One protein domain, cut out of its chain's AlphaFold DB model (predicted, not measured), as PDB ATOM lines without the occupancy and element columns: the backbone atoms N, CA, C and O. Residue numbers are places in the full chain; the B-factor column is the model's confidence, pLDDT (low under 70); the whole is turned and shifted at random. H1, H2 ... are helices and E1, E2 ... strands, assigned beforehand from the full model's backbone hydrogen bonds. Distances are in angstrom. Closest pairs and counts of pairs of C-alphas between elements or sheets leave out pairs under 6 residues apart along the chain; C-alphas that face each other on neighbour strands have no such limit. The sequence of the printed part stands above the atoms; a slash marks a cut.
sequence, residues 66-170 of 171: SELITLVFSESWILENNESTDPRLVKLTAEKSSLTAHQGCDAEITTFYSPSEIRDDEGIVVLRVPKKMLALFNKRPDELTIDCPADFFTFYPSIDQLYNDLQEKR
ATOM      1  N   SER A  66     163.828 164.333  49.127       82.88
ATOM      2  CA  SER A  66     162.759 163.912  50.036       82.88
ATOM      3  C   SER A  66     161.934 165.075  50.603       82.88
ATOM      4  O   SER A  66     160.809 164.860  51.069       82.88
ATOM      5  N   GLU A  67     162.434 166.312  50.560       86.50
ATOM      6  CA  GLU A  67     161.708 167.509  51.000       86.50
ATOM      7  C   GLU A  67     160.912 168.180  49.869       86.50
ATOM      8  O   GLU A  67     160.040 169.018  50.139       86.50
ATOM      9  N   LEU A  68     161.167 167.804  48.616       86.00
ATOM     10  CA  LEU A  68     160.457 168.303  47.442       86.00
ATOM     11  C   LEU A  68     159.203 167.481  47.163       86.00
ATOM     12  O   LEU A  68     159.102 166.322  47.552       86.00
ATOM     13  N   ILE A  69     158.233 168.088  46.487       85.25
ATOM     14  CA  ILE A  69     157.055 167.447  45.903       85.25
ATOM     15  C   ILE A  69     156.938 167.844  44.436       85.25
ATOM     16  O   ILE A  69     157.209 168.992  44.078       85.25
ATOM     17  N   THR A  70     156.549 166.882  43.599       88.00
ATOM     18  CA  THR A  70     156.362 167.082  42.162       88.00
ATOM     19  C   THR A  70     154.875 167.004  41.849       88.00
ATOM     20  O   THR A  70     154.242 165.982  42.082       88.00
ATOM     21  N   LEU A  71     154.304 168.087  41.338       88.44
ATOM     22  CA  LEU A  71     152.927 168.132  40.853       88.44
ATOM     23  C   LEU A  71     152.963 168.041  39.331       88.44
ATOM     24  O   LEU A  71     153.786 168.713  38.708       88.44
ATOM     25  N   VAL A  72     152.113 167.199  38.748       89.00
ATOM     26  CA  VAL A  72     152.119 166.928  37.307       89.00
ATOM     27  C   VAL A  72     150.710 167.108  36.788       89.00
ATOM     28  O   VAL A  72     149.768 166.510  37.299       89.00
ATOM     29  N   PHE A  73     150.587 167.929  35.761       88.88
ATOM     30  CA  PHE A  73     149.328 168.245  35.111       88.88
ATOM     31  C   PHE A  73     149.468 167.945  33.628       88.88
ATOM     32  O   PHE A  73     150.552 168.131  33.071       88.88
ATOM     33  N   SER A  74     148.392 167.530  32.968       89.38
ATOM     34  CA  SER A  74     148.382 167.611  31.513       89.38
ATOM     35  C   SER A  74     148.390 169.077  31.076       89.38
ATOM     36  O   SER A  74     147.870 169.961  31.767       89.38
ATOM     37  N   GLU A  75     148.981 169.347  29.914       89.31
ATOM     38  CA  GLU A  75     148.971 170.689  29.327       89.31
ATOM     39  C   GLU A  75     147.535 171.184  29.104       89.31
ATOM     40  O   GLU A  75     147.201 172.319  29.449       89.31
ATOM     41  N   SER A  76     146.664 170.295  28.620       88.25
ATOM     42  CA  SER A  76     145.233 170.546  28.428       88.25
ATOM     43  C   SER A  76     144.544 171.003  29.718       88.25
ATOM     44  O   SER A  76     143.842 172.016  29.722       88.25
ATOM     45  N   TRP A  77     144.807 170.328  30.840       88.75
ATOM     46  CA  TRP A  77     144.165 170.645  32.110       88.75
ATOM     47  C   TRP A  77     144.578 172.019  32.641       88.75
ATOM     48  O   TRP A  77     143.718 172.770  33.105       88.75
ATOM     49  N   ILE A  78     145.860 172.394  32.541       89.94
ATOM     50  CA  ILE A  78     146.303 173.740  32.948       89.94
ATOM     51  C   ILE A  78     145.618 174.815  32.107       89.94
ATOM     52  O   ILE A  78     145.169 175.817  32.661       89.94
ATOM     53  N   LEU A  79     145.512 174.619  30.792       89.25
ATOM     54  CA  LEU A  79     144.873 175.593  29.902       89.25
ATOM     55  C   LEU A  79     143.389 175.799  30.233       89.25
ATOM     56  O   LEU A  79     142.891 176.918  30.138       89.25
ATOM     57  N   GLU A  80     142.697 174.737  30.640       90.50
ATOM     58  CA  GLU A  80     141.276 174.781  30.997       90.50
ATOM     59  C   GLU A  80     141.016 175.343  32.402       90.50
ATOM     60  O   GLU A  80     139.973 175.955  32.629       90.50
ATOM     61  N   ASN A  81     141.950 175.147  33.340       91.06
ATOM     62  CA  ASN A  81     141.739 175.434  34.764       91.06
ATOM     63  C   ASN A  81     142.551 176.627  35.290       91.06
ATOM     64  O   ASN A  81     142.417 176.972  36.464       91.06
ATOM     65  N   ASN A  82     143.384 177.272  34.464       93.69
ATOM     66  CA  ASN A  82     144.099 178.477  34.878       93.69
ATOM     67  C   ASN A  82     143.122 179.646  35.078       93.69
ATOM     68  O   ASN A  82     142.589 180.216  34.129       93.69
ATOM     69  N   GLU A  83     142.923 180.031  36.334       95.06
ATOM     70  CA  GLU A  83     142.076 181.154  36.737       95.06
ATOM     71  C   GLU A  83     142.737 182.521  36.486       95.06
ATOM     72  O   GLU A  83     142.083 183.563  36.589       95.06
ATOM     73  N   SER A  84     144.046 182.545  36.217       94.12
ATOM     74  CA  SER A  84     144.785 183.782  35.979       94.12
ATOM     75  C   SER A  84     144.513 184.333  34.582       94.12
ATOM     76  O   SER A  84     144.580 183.625  33.580       94.12
ATOM     77  N   THR A  85     144.292 185.644  34.506       94.12
ATOM     78  CA  THR A  85     144.276 186.381  33.231       94.12
ATOM     79  C   THR A  85     145.648 186.956  32.866       94.12
ATOM     80  O   THR A  85     145.844 187.382  31.729       94.12
ATOM     81  N   ASP A  86     146.603 186.970  33.806       94.69
ATOM     82  CA  ASP A  86     147.992 187.350  33.540       94.69
ATOM     83  C   ASP A  86     148.746 186.122  33.005       94.69
ATOM     84  O   ASP A  86     148.876 185.141  33.743       94.69
ATOM     85  N   PRO A  87     149.279 186.159  31.769       90.62
ATOM     86  CA  PRO A  87     149.993 185.026  31.177       90.62
ATOM     87  C   PRO A  87     151.295 184.665  31.908       90.62
ATOM     88  O   PRO A  87     151.863 183.608  31.655       90.62
ATOM     89  N   ARG A  88     151.791 185.528  32.803       94.25
ATOM     90  CA  ARG A  88     152.996 185.274  33.608       94.25
ATOM     91  C   ARG A  88     152.698 184.515  34.897       94.25
ATOM     92  O   ARG A  88     153.633 184.141  35.600       94.25
ATOM     93  N   LEU A  89     151.424 184.327  35.234       94.25
ATOM     94  CA  LEU A  89     150.981 183.673  36.457       94.25
ATOM     95  C   LEU A  89     150.110 182.469  36.115       94.25
ATOM     96  O   LEU A  89     149.238 182.531  35.249       94.25
ATOM     97  N   VAL A  90     150.327 181.387  36.848       93.88
ATOM     98  CA  VAL A  90     149.479 180.204  36.810       93.88
ATOM     99  C   VAL A  90     148.770 180.119  38.148       93.88
ATOM    100  O   VAL A  90     149.413 179.983  39.195       93.88
ATOM    101  N   LYS A  91     147.441 180.213  38.096       94.19
ATOM    102  CA  LYS A  91     146.574 180.076  39.256       94.19
ATOM    103  C   LYS A  91     145.626 178.905  39.047       94.19
ATOM    104  O   LYS A  91     144.751 178.972  38.195       94.19
ATOM    105  N   LEU A  92     145.815 177.841  39.817       91.50
ATOM    106  CA  LEU A  92     145.075 176.589  39.680       91.50
ATOM    107  C   LEU A  92     144.428 176.232  41.009       91.50
ATOM    108  O   LEU A  92     145.063 176.357  42.059       91.50
ATOM    109  N   THR A  93     143.205 175.721  40.937       90.12
ATOM    110  CA  THR A  93     142.467 175.212  42.088       90.12
ATOM    111  C   THR A  93     141.897 173.839  41.755       90.12
ATOM    112  O   THR A  93     141.204 173.680  40.755       90.12
ATOM    113  N   ALA A  94     142.174 172.842  42.592       87.25
ATOM    114  CA  ALA A  94     141.647 171.489  42.450       87.25
ATOM    115  C   ALA A  94     141.234 170.916  43.808       87.25
ATOM    116  O   ALA A  94     141.886 171.157  44.824       87.25
ATOM    117  N   GLU A  95     140.180 170.105  43.840       87.25
ATOM    118  CA  GLU A  95     139.868 169.305  45.025       87.25
ATOM    119  C   GLU A  95     140.918 168.201  45.193       87.25
ATOM    120  O   GLU A  95     141.254 167.498  44.247       87.25
ATOM    121  N   LYS A  96     141.431 167.972  46.405       81.19
ATOM    122  CA  LYS A  96     142.424 166.906  46.627       81.19
ATOM    123  C   LYS A  96     141.871 165.510  46.357       81.19
ATOM    124  O   LYS A  96     142.645 164.610  46.057       81.19
ATOM    125  N   SER A  97     140.557 165.331  46.470       80.62
ATOM    126  CA  SER A  97     139.843 164.095  46.128       80.62
ATOM    127  C   SER A  97     139.929 163.745  44.640       80.62
ATOM    128  O   SER A  97     139.861 162.563  44.311       80.62
ATOM    129  N   SER A  98     140.077 164.736  43.752       78.19
ATOM    130  CA  SER A  98     140.263 164.504  42.316       78.19
ATOM    131  C   SER A  98     141.723 164.252  41.947       78.19
ATOM    132  O   SER A  98     142.007 163.809  40.837       78.19
ATOM    133  N   LEU A  99     142.655 164.495  42.873       79.25
ATOM    134  CA  LEU A  99     144.069 164.261  42.647       79.25
ATOM    135  C   LEU A  99     144.424 162.800  42.909       79.25
ATOM    136  O   LEU A  99     144.255 162.282  44.013       79.25
ATOM    137  N   THR A 100     145.019 162.158  41.913       75.81
ATOM    138  CA  THR A 100     145.556 160.809  42.076       75.81
ATOM    139  C   THR A 100     147.018 160.884  42.485       75.81
ATOM    140  O   THR A 100     147.855 161.391  41.736       75.81
ATOM    141  N   ALA A 101     147.304 160.374  43.683       71.88
ATOM    142  CA  ALA A 101     148.648 160.215  44.213       71.88
ATOM    143  C   ALA A 101     149.326 158.994  43.575       71.88
ATOM    144  O   ALA A 101     148.930 157.861  43.843       71.88
ATOM    145  N   HIS A 102     150.371 159.214  42.783       69.88
ATOM    146  CA  HIS A 102     151.213 158.141  42.259       69.88
ATOM    147  C   HIS A 102     152.562 158.179  42.958       69.88
ATOM    148  O   HIS A 102     153.222 159.218  42.985       69.88
ATOM    149  N   GLN A 103     152.983 157.054  43.528       61.81
ATOM    150  CA  GLN A 103     154.373 156.898  43.931       61.81
ATOM    151  C   GLN A 103     155.178 156.634  42.658       61.81
ATOM    152  O   GLN A 103     154.771 155.809  41.839       61.81
ATOM    153  N   GLY A 104     156.275 157.370  42.452       57.78
ATOM    154  CA  GLY A 104     157.183 157.059  41.351       57.78
ATOM    155  C   GLY A 104     157.694 155.621  41.461       57.78
ATOM    156  O   GLY A 104     157.547 154.976  42.499       57.78
ATOM    157  N   CYS A 105     158.328 155.113  40.403       54.19
ATOM    158  CA  CYS A 105     158.895 153.756  40.382       54.19
ATOM    159  C   CYS A 105     159.925 153.484  41.499       54.19
ATOM    160  O   CYS A 105     160.333 152.341  41.689       54.19
ATOM    161  N   ASP A 106     160.326 154.518  42.238       54.28
ATOM    162  CA  ASP A 106     161.198 154.464  43.398       54.28
ATOM    163  C   ASP A 106     160.505 155.121  44.609       54.28
ATOM    164  O   ASP A 106     159.887 156.183  44.491       54.28
ATOM    165  N   ALA A 107     160.623 154.486  45.778       55.03
ATOM    166  CA  ALA A 107     160.002 154.900  47.034       55.03
ATOM    167  C   ALA A 107     160.435 156.305  47.497       55.03
ATOM    168  O   ALA A 107     159.704 156.937  48.265       55.03
ATOM    169  N   GLU A 108     161.584 156.792  47.020       55.34
ATOM    170  CA  GLU A 108     162.111 158.131  47.305       55.34
ATOM    171  C   GLU A 108     161.567 159.231  46.380       55.34
ATOM    172  O   GLU A 108     161.688 160.411  46.707       55.34
ATOM    173  N   ILE A 109     160.972 158.884  45.230       57.72
ATOM    174  CA  ILE A 109     160.402 159.885  44.320       57.72
ATOM    175  C   ILE A 109     159.063 160.345  44.878       57.72
ATOM    176  O   ILE A 109     158.137 159.556  45.096       57.72
ATOM    177  N   THR A 110     158.968 161.651  45.108       60.69
ATOM    178  CA  THR A 110     157.802 162.250  45.726       60.69
ATOM    179  C   THR A 110     156.550 162.034  44.900       60.69
ATOM    180  O   THR A 110     156.539 162.240  43.691       60.69
ATOM    181  N   THR A 111     155.489 161.674  45.611       62.72
ATOM    182  CA  THR A 111     154.114 161.560  45.148       62.72
ATOM    183  C   THR A 111     153.759 162.592  44.081       62.72
ATOM    184  O   THR A 111     153.782 163.793  44.356       62.72
ATOM    185  N   PHE A 112     153.386 162.115  42.895       69.44
ATOM    186  CA  PHE A 112     152.766 162.938  41.867       69.44
ATOM    187  C   PHE A 112     151.286 163.076  42.169       69.44
ATOM    188  O   PHE A 112     150.636 162.081  42.477       69.44
ATOM    189  N   TYR A 113     150.756 164.285  42.054       66.81
ATOM    190  CA  TYR A 113     149.321 164.530  42.084       66.81
ATOM    191  C   TYR A 113     148.900 164.996  40.700       66.81
ATOM    192  O   TYR A 113     149.393 166.029  40.252       66.81
ATOM    193  N   SER A 114     148.009 164.238  40.059       69.44
ATOM    194  CA  SER A 114     147.365 164.636  38.807       69.44
ATOM    195  C   SER A 114     145.844 164.671  38.983       69.44
ATOM    196  O   SER A 114     145.294 163.717  39.540       69.44
ATOM    197  N   PRO A 115     145.159 165.730  38.521       67.31
ATOM    198  CA  PRO A 115     143.698 165.827  38.540       67.31
ATOM    199  C   PRO A 115     143.001 164.913  37.515       67.31
ATOM    200  O   PRO A 115     141.786 164.733  37.585       67.31
ATOM    201  N   SER A 116     143.744 164.330  36.570       69.56
ATOM    202  CA  SER A 116     143.234 163.412  35.545       69.56
ATOM    203  C   SER A 116     144.236 162.299  35.228       69.56
ATOM    204  O   SER A 116     145.423 162.395  35.541       69.56
ATOM    205  N   GLU A 117     143.772 161.223  34.597       73.81
ATOM    206  CA  GLU A 117     144.674 160.241  33.992       73.81
ATOM    207  C   GLU A 117     145.451 160.930  32.860       73.81
ATOM    208  O   GLU A 117     144.850 161.511  31.955       73.81
ATOM    209  N   ILE A 118     146.780 160.929  32.961       77.31
ATOM    210  CA  ILE A 118     147.675 161.497  31.951       77.31
ATOM    211  C   ILE A 118     147.995 160.385  30.965       77.31
ATOM    212  O   ILE A 118     148.416 159.304  31.373       77.31
ATOM    213  N   ARG A 119     147.804 160.647  29.675       80.69
ATOM    214  CA  ARG A 119     148.167 159.686  28.634       80.69
ATOM    215  C   ARG A 119     149.675 159.692  28.400       80.69
ATOM    216  O   ARG A 119     150.299 160.748  28.440       80.69
ATOM    217  N   ASP A 120     150.234 158.536  28.056       79.00
ATOM    218  CA  ASP A 120     151.676 158.382  27.803       79.00
ATOM    219  C   ASP A 120     152.199 159.315  26.692       79.00
ATOM    220  O   ASP A 120     153.357 159.726  26.717       79.00
ATOM    221  N   ASP A 121     151.347 159.660  25.721       82.38
ATOM    222  CA  ASP A 121     151.663 160.505  24.566       82.38
ATOM    223  C   ASP A 121     151.281 161.987  24.735       82.38
ATOM    224  O   ASP A 121     151.430 162.768  23.793       82.38
ATOM    225  N   GLU A 122     150.768 162.382  25.903       85.75
ATOM    226  CA  GLU A 122     150.321 163.748  26.169       85.75
ATOM    227  C   GLU A 122     151.427 164.605  26.797       85.75
ATOM    228  O   GLU A 122     152.155 164.173  27.693       85.75
ATOM    229  N   GLY A 123     151.508 165.861  26.346       90.25
ATOM    230  CA  GLY A 123     152.370 166.869  26.948       90.25
ATOM    231  C   GLY A 123     151.960 167.163  28.390       90.25
ATOM    232  O   GLY A 123     150.781 167.360  28.700       90.25
ATOM    233  N   ILE A 124     152.948 167.221  29.276       90.94
ATOM    234  CA  ILE A 124     152.749 167.479  30.699       90.94
ATOM    235  C   ILE A 124     153.473 168.736  31.150       90.94
ATOM    236  O   ILE A 124     154.499 169.151  30.603       90.94
ATOM    237  N   VAL A 125     152.948 169.304  32.223       92.38
ATOM    238  CA  VAL A 125     153.489 170.469  32.899       92.38
ATOM    239  C   VAL A 125     153.753 170.106  34.349       92.38
ATOM    240  O   VAL A 125     152.898 169.559  35.047       92.38
ATOM    241  N   VAL A 126     154.966 170.397  34.798       91.56
ATOM    242  CA  VAL A 126     155.505 169.905  36.061       91.56
ATOM    243  C   VAL A 126     155.888 171.071  36.951       91.56
ATOM    244  O   VAL A 126     156.638 171.953  36.540       91.56
ATOM    245  N   LEU A 127     155.421 171.041  38.196       91.38
ATOM    246  CA  LEU A 127     155.804 171.985  39.237       91.38
ATOM    247  C   LEU A 127     156.531 171.239  40.359       91.38
ATOM    248  O   LEU A 127     155.943 170.389  41.029       91.38
ATOM    249  N   ARG A 128     157.804 171.578  40.587       89.31
ATOM    250  CA  ARG A 128     158.594 171.067  41.716       89.31
ATOM    251  C   ARG A 128     158.718 172.131  42.788       89.31
ATOM    252  O   ARG A 128     159.256 173.206  42.544       89.31
ATOM    253  N   VAL A 129     158.231 171.826  43.985       88.88
ATOM    254  CA  VAL A 129     158.205 172.779  45.099       88.88
ATOM    255  C   VAL A 129     158.544 172.095  46.419       88.88
ATOM    256  O   VAL A 129     158.295 170.902  46.569       88.88
ATOM    257  N   PRO A 130     159.070 172.815  47.422       89.88
ATOM    258  CA  PRO A 130     159.207 172.268  48.765       89.88
ATOM    259  C   PRO A 130     157.843 171.904  49.362       89.88
ATOM    260  O   PRO A 130     156.906 172.707  49.323       89.88
ATOM    261  N   LYS A 131     157.741 170.744  50.020       86.94
ATOM    262  CA  LYS A 131     156.519 170.302  50.727       86.94
ATOM    263  C   LYS A 131     156.014 171.353  51.719       86.94
ATOM    264  O   LYS A 131     154.816 171.606  51.819       86.94
ATOM    265  N   LYS A 132     156.948 172.009  52.419       87.19
ATOM    266  CA  LYS A 132     156.659 173.103  53.360       87.19
ATOM    267  C   LYS A 132     155.994 174.291  52.663       87.19
ATOM    268  O   LYS A 132     155.065 174.865  53.215       87.19
ATOM    269  N   MET A 133     156.429 174.631  51.449       86.94
ATOM    270  CA  MET A 133     155.838 175.720  50.674       86.94
ATOM    271  C   MET A 133     154.415 175.367  50.232       86.94
ATOM    272  O   MET A 133     153.500 176.168  50.414       86.94
ATOM    273  N   LEU A 134     154.201 174.138  49.757       83.75
ATOM    274  CA  LEU A 134     152.866 173.673  49.391       83.75
ATOM    275  C   LEU A 134     151.895 173.735  50.581       83.75
ATOM    276  O   LEU A 134     150.768 174.202  50.426       83.75
ATOM    277  N   ALA A 135     152.341 173.336  51.775       81.75
ATOM    278  CA  ALA A 135     151.541 173.411  52.998       81.75
ATOM    279  C   ALA A 135     151.177 174.853  53.405       81.75
ATOM    280  O   ALA A 135     150.115 175.073  53.984       81.75
ATOM    281  N   LEU A 136     152.024 175.842  53.094       80.94
ATOM    282  CA  LEU A 136     151.747 177.255  53.380       80.94
ATOM    283  C   LEU A 136     150.656 177.832  52.468       80.94
ATOM    284  O   LEU A 136     149.819 178.607  52.940       80.94
ATOM    285  N   PHE A 137     150.656 177.453  51.187       74.81
ATOM    286  CA  PHE A 137     149.638 177.887  50.225       74.81
ATOM    287  C   PHE A 137     148.294 177.186  50.451       74.81
ATOM    288  O   PHE A 137     147.236 177.797  50.309       74.81
ATOM    289  N   ASN A 138     148.325 175.934  50.904       80.31
ATOM    290  CA  ASN A 138     147.154 175.068  51.004       80.31
ATOM    291  C   ASN A 138     146.601 174.986  52.426       80.31
ATOM    292  O   ASN A 138     146.693 173.958  53.096       80.31
ATOM    293  N   LYS A 139     146.004 176.091  52.889       76.00
ATOM    294  CA  LYS A 139     145.373 176.167  54.222       76.00
ATOM    295  C   LYS A 139     144.091 175.342  54.330       76.00
ATOM    296  O   LYS A 139     143.714 174.954  55.436       76.00
ATOM    297  N   ARG A 140     143.409 175.104  53.207       82.50
ATOM    298  CA  ARG A 140     142.232 174.236  53.146       82.50
ATOM    299  C   ARG A 140     142.684 172.775  53.048       82.50
ATOM    300  O   ARG A 140     143.506 172.441  52.192       82.50
ATOM    301  N   PRO A 141     142.216 171.896  53.947       77.19
ATOM    302  CA  PRO A 141     142.704 170.523  54.011       77.19
ATOM    303  C   PRO A 141     142.314 169.695  52.782       77.19
ATOM    304  O   PRO A 141     143.031 168.755  52.453       77.19
ATOM    305  N   ASP A 142     141.242 170.070  52.097       85.00
ATOM    306  CA  ASP A 142     140.565 169.382  50.998       85.00
ATOM    307  C   ASP A 142     140.865 169.963  49.609       85.00
ATOM    308  O   ASP A 142     140.461 169.379  48.610       85.00
ATOM    309  N   GLU A 143     141.620 171.057  49.525       85.75
ATOM    310  CA  GLU A 143     141.862 171.791  48.279       85.75
ATOM    311  C   GLU A 143     143.365 171.954  48.017       85.75
ATOM    312  O   GLU A 143     144.157 172.171  48.940       85.75
ATOM    313  N   LEU A 144     143.751 171.813  46.752       86.62
ATOM    314  CA  LEU A 144     145.043 172.199  46.211       86.62
ATOM    315  C   LEU A 144     144.877 173.505  45.424       86.62
ATOM    316  O   LEU A 144     144.314 173.510  44.336       86.62
ATOM    317  N   THR A 145     145.418 174.588  45.955       89.12
ATOM    318  CA  THR A 145     145.600 175.879  45.310       89.12
ATOM    319  C   THR A 145     147.079 176.086  44.987       89.12
ATOM    320  O   THR A 145     147.965 175.904  45.834       89.12
ATOM    321  N   ILE A 146     147.344 176.499  43.754       90.25
ATOM    322  CA  ILE A 146     148.656 176.906  43.253       90.25
ATOM    323  C   ILE A 146     148.508 178.325  42.728       90.25
ATOM    324  O   ILE A 146     147.599 178.597  41.954       90.25
ATOM    325  N   ASP A 147     149.399 179.215  43.147       91.44
ATOM    326  CA  ASP A 147     149.480 180.592  42.661       91.44
ATOM    327  C   ASP A 147     150.963 180.953  42.567       91.44
ATOM    328  O   ASP A 147     151.615 181.243  43.575       91.44
ATOM    329  N   CYS A 148     151.540 180.783  41.377       91.88
ATOM    330  CA  CYS A 148     152.968 181.007  41.164       91.88
ATOM    331  C   CYS A 148     153.290 181.429  39.721       91.88
ATOM    332  O   CYS A 148     152.461 181.262  38.820       91.88
ATOM    333  N   PRO A 149     154.483 182.005  39.481       94.81
ATOM    334  CA  PRO A 149     154.912 182.389  38.142       94.81
ATOM    335  C   PRO A 149     154.969 181.205  37.176       94.81
ATOM    336  O   PRO A 149     155.405 180.117  37.548       94.81
ATOM    337  N   ALA A 150     154.600 181.440  35.916       92.94
ATOM    338  CA  ALA A 150     154.635 180.425  34.862       92.94
ATOM    339  C   ALA A 150     156.045 179.830  34.659       92.94
ATOM    340  O   ALA A 150     156.175 178.642  34.382       92.94
ATOM    341  N   ASP A 151     157.097 180.619  34.895       94.31
ATOM    342  CA  ASP A 151     158.498 180.195  34.751       94.31
ATOM    343  C   ASP A 151     158.933 179.127  35.775       94.31
ATOM    344  O   ASP A 151     160.008 178.546  35.647       94.31
ATOM    345  N   PHE A 152     158.124 178.861  36.808       92.56
ATOM    346  CA  PHE A 152     158.395 177.796  37.784       92.56
ATOM    347  C   PHE A 152     157.971 176.416  37.266       92.56
ATOM    348  O   PHE A 152     158.327 175.395  37.858       92.56
ATOM    349  N   PHE A 153     157.207 176.378  36.175       93.38
ATOM    350  CA  PHE A 153     156.736 175.150  35.564       93.38
ATOM    351  C   PHE A 153     157.706 174.681  34.482       93.38
ATOM    352  O   PHE A 153     158.237 175.467  33.700       93.38
ATOM    353  N   THR A 154     157.923 173.371  34.424       93.50
ATOM    354  CA  THR A 154     158.712 172.723  33.372       93.50
ATOM    355  C   THR A 154     157.792 171.914  32.470       93.50
ATOM    356  O   THR A 154     156.959 171.154  32.959       93.50
ATOM    357  N   PHE A 155     157.958 172.062  31.160       92.94
ATOM    358  CA  PHE A 155     157.180 171.337  30.160       92.94
ATOM    359  C   PHE A 155     157.933 170.086  29.715       92.94
ATOM    360  O   PHE A 155     159.117 170.166  29.382       92.94
ATOM    361  N   TYR A 156     157.234 168.955  29.666       91.31
ATOM    362  CA  TYR A 156     157.745 167.718  29.086       91.31
ATOM    363  C   TYR A 156     156.787 167.220  27.998       91.31
ATOM    364  O   TYR A 156     155.578 167.206  28.214       91.31
ATOM    365  N   PRO A 157     157.306 166.770  26.845       91.12
ATOM    366  CA  PRO A 157     156.520 166.122  25.796       91.12
ATOM    367  C   PRO A 157     155.753 164.869  26.236       91.12
ATOM    368  O   PRO A 157     154.761 164.534  25.598       91.12
ATOM    369  N   SER A 158     156.229 164.166  27.267       87.69
ATOM    370  CA  SER A 158     155.597 162.960  27.808       87.69
ATOM    371  C   SER A 158     156.053 162.670  29.238       87.69
ATOM    372  O   SER A 158     157.069 163.197  29.711       87.69
ATOM    373  N   ILE A 159     155.332 161.773  29.916       84.19
ATOM    374  CA  ILE A 159     155.679 161.327  31.270       84.19
ATOM    375  C   ILE A 159     156.984 160.516  31.320       84.19
ATOM    376  O   ILE A 159     157.759 160.657  32.265       84.19
ATOM    377  N   ASP A 160     157.297 159.757  30.268       85.06
ATOM    378  CA  ASP A 160     158.561 159.016  30.153       85.06
ATOM    379  C   ASP A 160     159.776 159.946  30.195       85.06
ATOM    380  O   ASP A 160     160.795 159.641  30.817       85.06
ATOM    381  N   GLN A 161     159.671 161.112  29.553       87.31
ATOM    382  CA  GLN A 161     160.768 162.069  29.531       87.31
ATOM    383  C   GLN A 161     160.996 162.712  30.903       87.31
ATOM    384  O   GLN A 161     162.147 162.927  31.282       87.31
ATOM    385  N   LEU A 162     159.926 162.945  31.671       86.25
ATOM    386  CA  LEU A 162     160.036 163.340  33.075       86.25
ATOM    387  C   LEU A 162     160.750 162.257  33.894       86.25
ATOM    388  O   LEU A 162     161.653 162.576  34.665       86.25
ATOM    389  N   TYR A 163     160.387 160.982  33.730       82.38
ATOM    390  CA  TYR A 163     161.038 159.899  34.472       82.38
ATOM    391  C   TYR A 163     162.532 159.785  34.166       82.38
ATOM    392  O   TYR A 163     163.315 159.582  35.093       82.38
ATOM    393  N   ASN A 164     162.934 159.959  32.907       84.88
ATOM    394  CA  ASN A 164     164.346 159.945  32.527       84.88
ATOM    395  C   ASN A 164     165.127 161.104  33.173       84.88
ATOM    396  O   ASN A 164     166.168 160.863  33.778       84.88
ATOM    397  N   ASP A 165     164.603 162.336  33.137       84.44
ATOM    398  CA  ASP A 165     165.254 163.503  33.765       84.44
ATOM    399  C   ASP A 165     165.395 163.342  35.290       84.44
ATOM    400  O   ASP A 165     166.439 163.646  35.874       84.44
ATOM    401  N   LEU A 166     164.365 162.798  35.949       78.44
ATOM    402  CA  LEU A 166     164.407 162.523  37.387       78.44
ATOM    403  C   LEU A 166     165.436 161.443  37.758       78.44
ATOM    404  O   LEU A 166     165.978 161.485  38.864       78.44
ATOM    405  N   GLN A 167     165.712 160.487  36.866       76.94
ATOM    406  CA  GLN A 167     166.771 159.493  37.068       76.94
ATOM    407  C   GLN A 167     168.168 160.084  36.835       76.94
ATOM    408  O   GLN A 167     169.080 159.811  37.617       76.94
ATOM    409  N   GLU A 168     168.346 160.919  35.809       76.94
ATOM    410  CA  GLU A 168     169.637 161.547  35.497       76.94
ATOM    411  C   GLU A 168     170.108 162.499  36.601       76.94
ATOM    412  O   GLU A 168     171.275 162.462  36.976       76.94
ATOM    413  N   LYS A 169     169.205 163.290  37.197       68.50
ATOM    414  CA  LYS A 169     169.533 164.227  38.292       68.50
ATOM    415  C   LYS A 169     170.057 163.565  39.570       68.50
ATOM    416  O   LYS A 169     170.506 164.264  40.476       68.50
ATOM    417  N   ARG A 170     169.986 162.237  39.655       61.47
ATOM    418  CA  ARG A 170     170.507 161.438  40.769       61.47
ATOM    419  C   ARG A 170     171.891 160.835  40.508       61.47
ATOM    420  O   ARG A 170     172.478 160.314  41.454       61.47
TER     421      ARG A 170
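AT A GLANCE: This is residues 66 to 170 of the 171 residues of an uncharacterized protein of Methanoculleus thermophilus (UniProt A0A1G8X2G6). Two small sheets, E1 E5 E7 and E2 E6, stand partly face to face with their strands crossed, and the short helices H1 and H2 bridge them at opposite ends of E1 and E5. The hairpin E3 and E4 sits beside the free edge of E1, and H3 packs over E5 and E7 on the other face of the three-stranded sheet. The printed part has 105 residues with three named helices and seven named strands, in the order E1 H1 E2 E3 E4 E5 H2 E6 E7 H3, of mixed class. The three sheets, E1 - E5 - E7, E2 - E6 and E3 - E4, are antiparallel, and the whole is compact, with a radius of gyration of the C-alphas of 13.2 A and spans of 34 by 27 by 24 A.

HOW THE PARTS SIT: Begin at E1, residues 68 to 74, an edge strand antiparallel to E5, residues 124 to 130: N 71 and O 127 are 2.8 A apart, within hydrogen-bond range. On its other side E5 pairs with E7, residues 153 to 156, where N 126 and O 154 are 2.8 A apart; this sheet is only just strongly twisted, with C-alphas up to 4.1 A off its plane. H1, residues 75 to 81, stands up from it at 46 degrees; the closest C-alphas of H1 and E5 are those of Glu 75 and Ile 124, 5.1 A apart. Move on to E2, residues 89 to 95, whose Leu 92 has its C-alpha 6.1 A from that of Asn 81 in H1. E2 is antiparallel to E6, residues 143 to 149, with N 92 and O 146 at 2.9 A, and is apart from E1 and E5. The hairpin E3, residues 100 to 102, and E4, residues 112 to 114, has N 102 and O 112 at 2.9 A; the closest C-alphas of E4 and E1 are those of Tyr 113 and Leu 71, 5.2 A apart. H2, residues 131 to 137, only grazes the sheet E1 E5 E7 with residues 131 to 134, and its Phe 137 has its C-alpha 6.7 A from that of Thr 145 in E6. H3, residues 159 to 168, lies on the face opposite to H1, at a height of 10.9 A over the sheet and slantwise to E7 at 41 degrees on the local plane. In H1, H2 and H3 every O i to N i+4 pair is within hydrogen-bond range.

IN THESE COORDINATES: Find C-alpha 68 at (160.457, 168.303, 47.442); from there E1 runs 20.0 A to C-alpha 74. H1 follows over 10.2 A, then E2 over 20.1 A from C-alpha 89 at (150.981, 183.673, 36.457). E3 and E4 measure 6.3 A and 6.4 A, E5 19.8 A, H2 10.3 A, E6 19.6 A and E7 9.9 A. H3 runs 14.6 A to C-alpha 168 at (169.637, 161.547, 35.497).

THE WHOLE: The two C-alphas farthest apart, those of Thr 85 and Ala 107, are 37.8 A apart. The printed part has no cut and no long link. Look for pLDDT under 70 in residues 102 to 116 and 169 to 170; the mean of the printed part is 82.9.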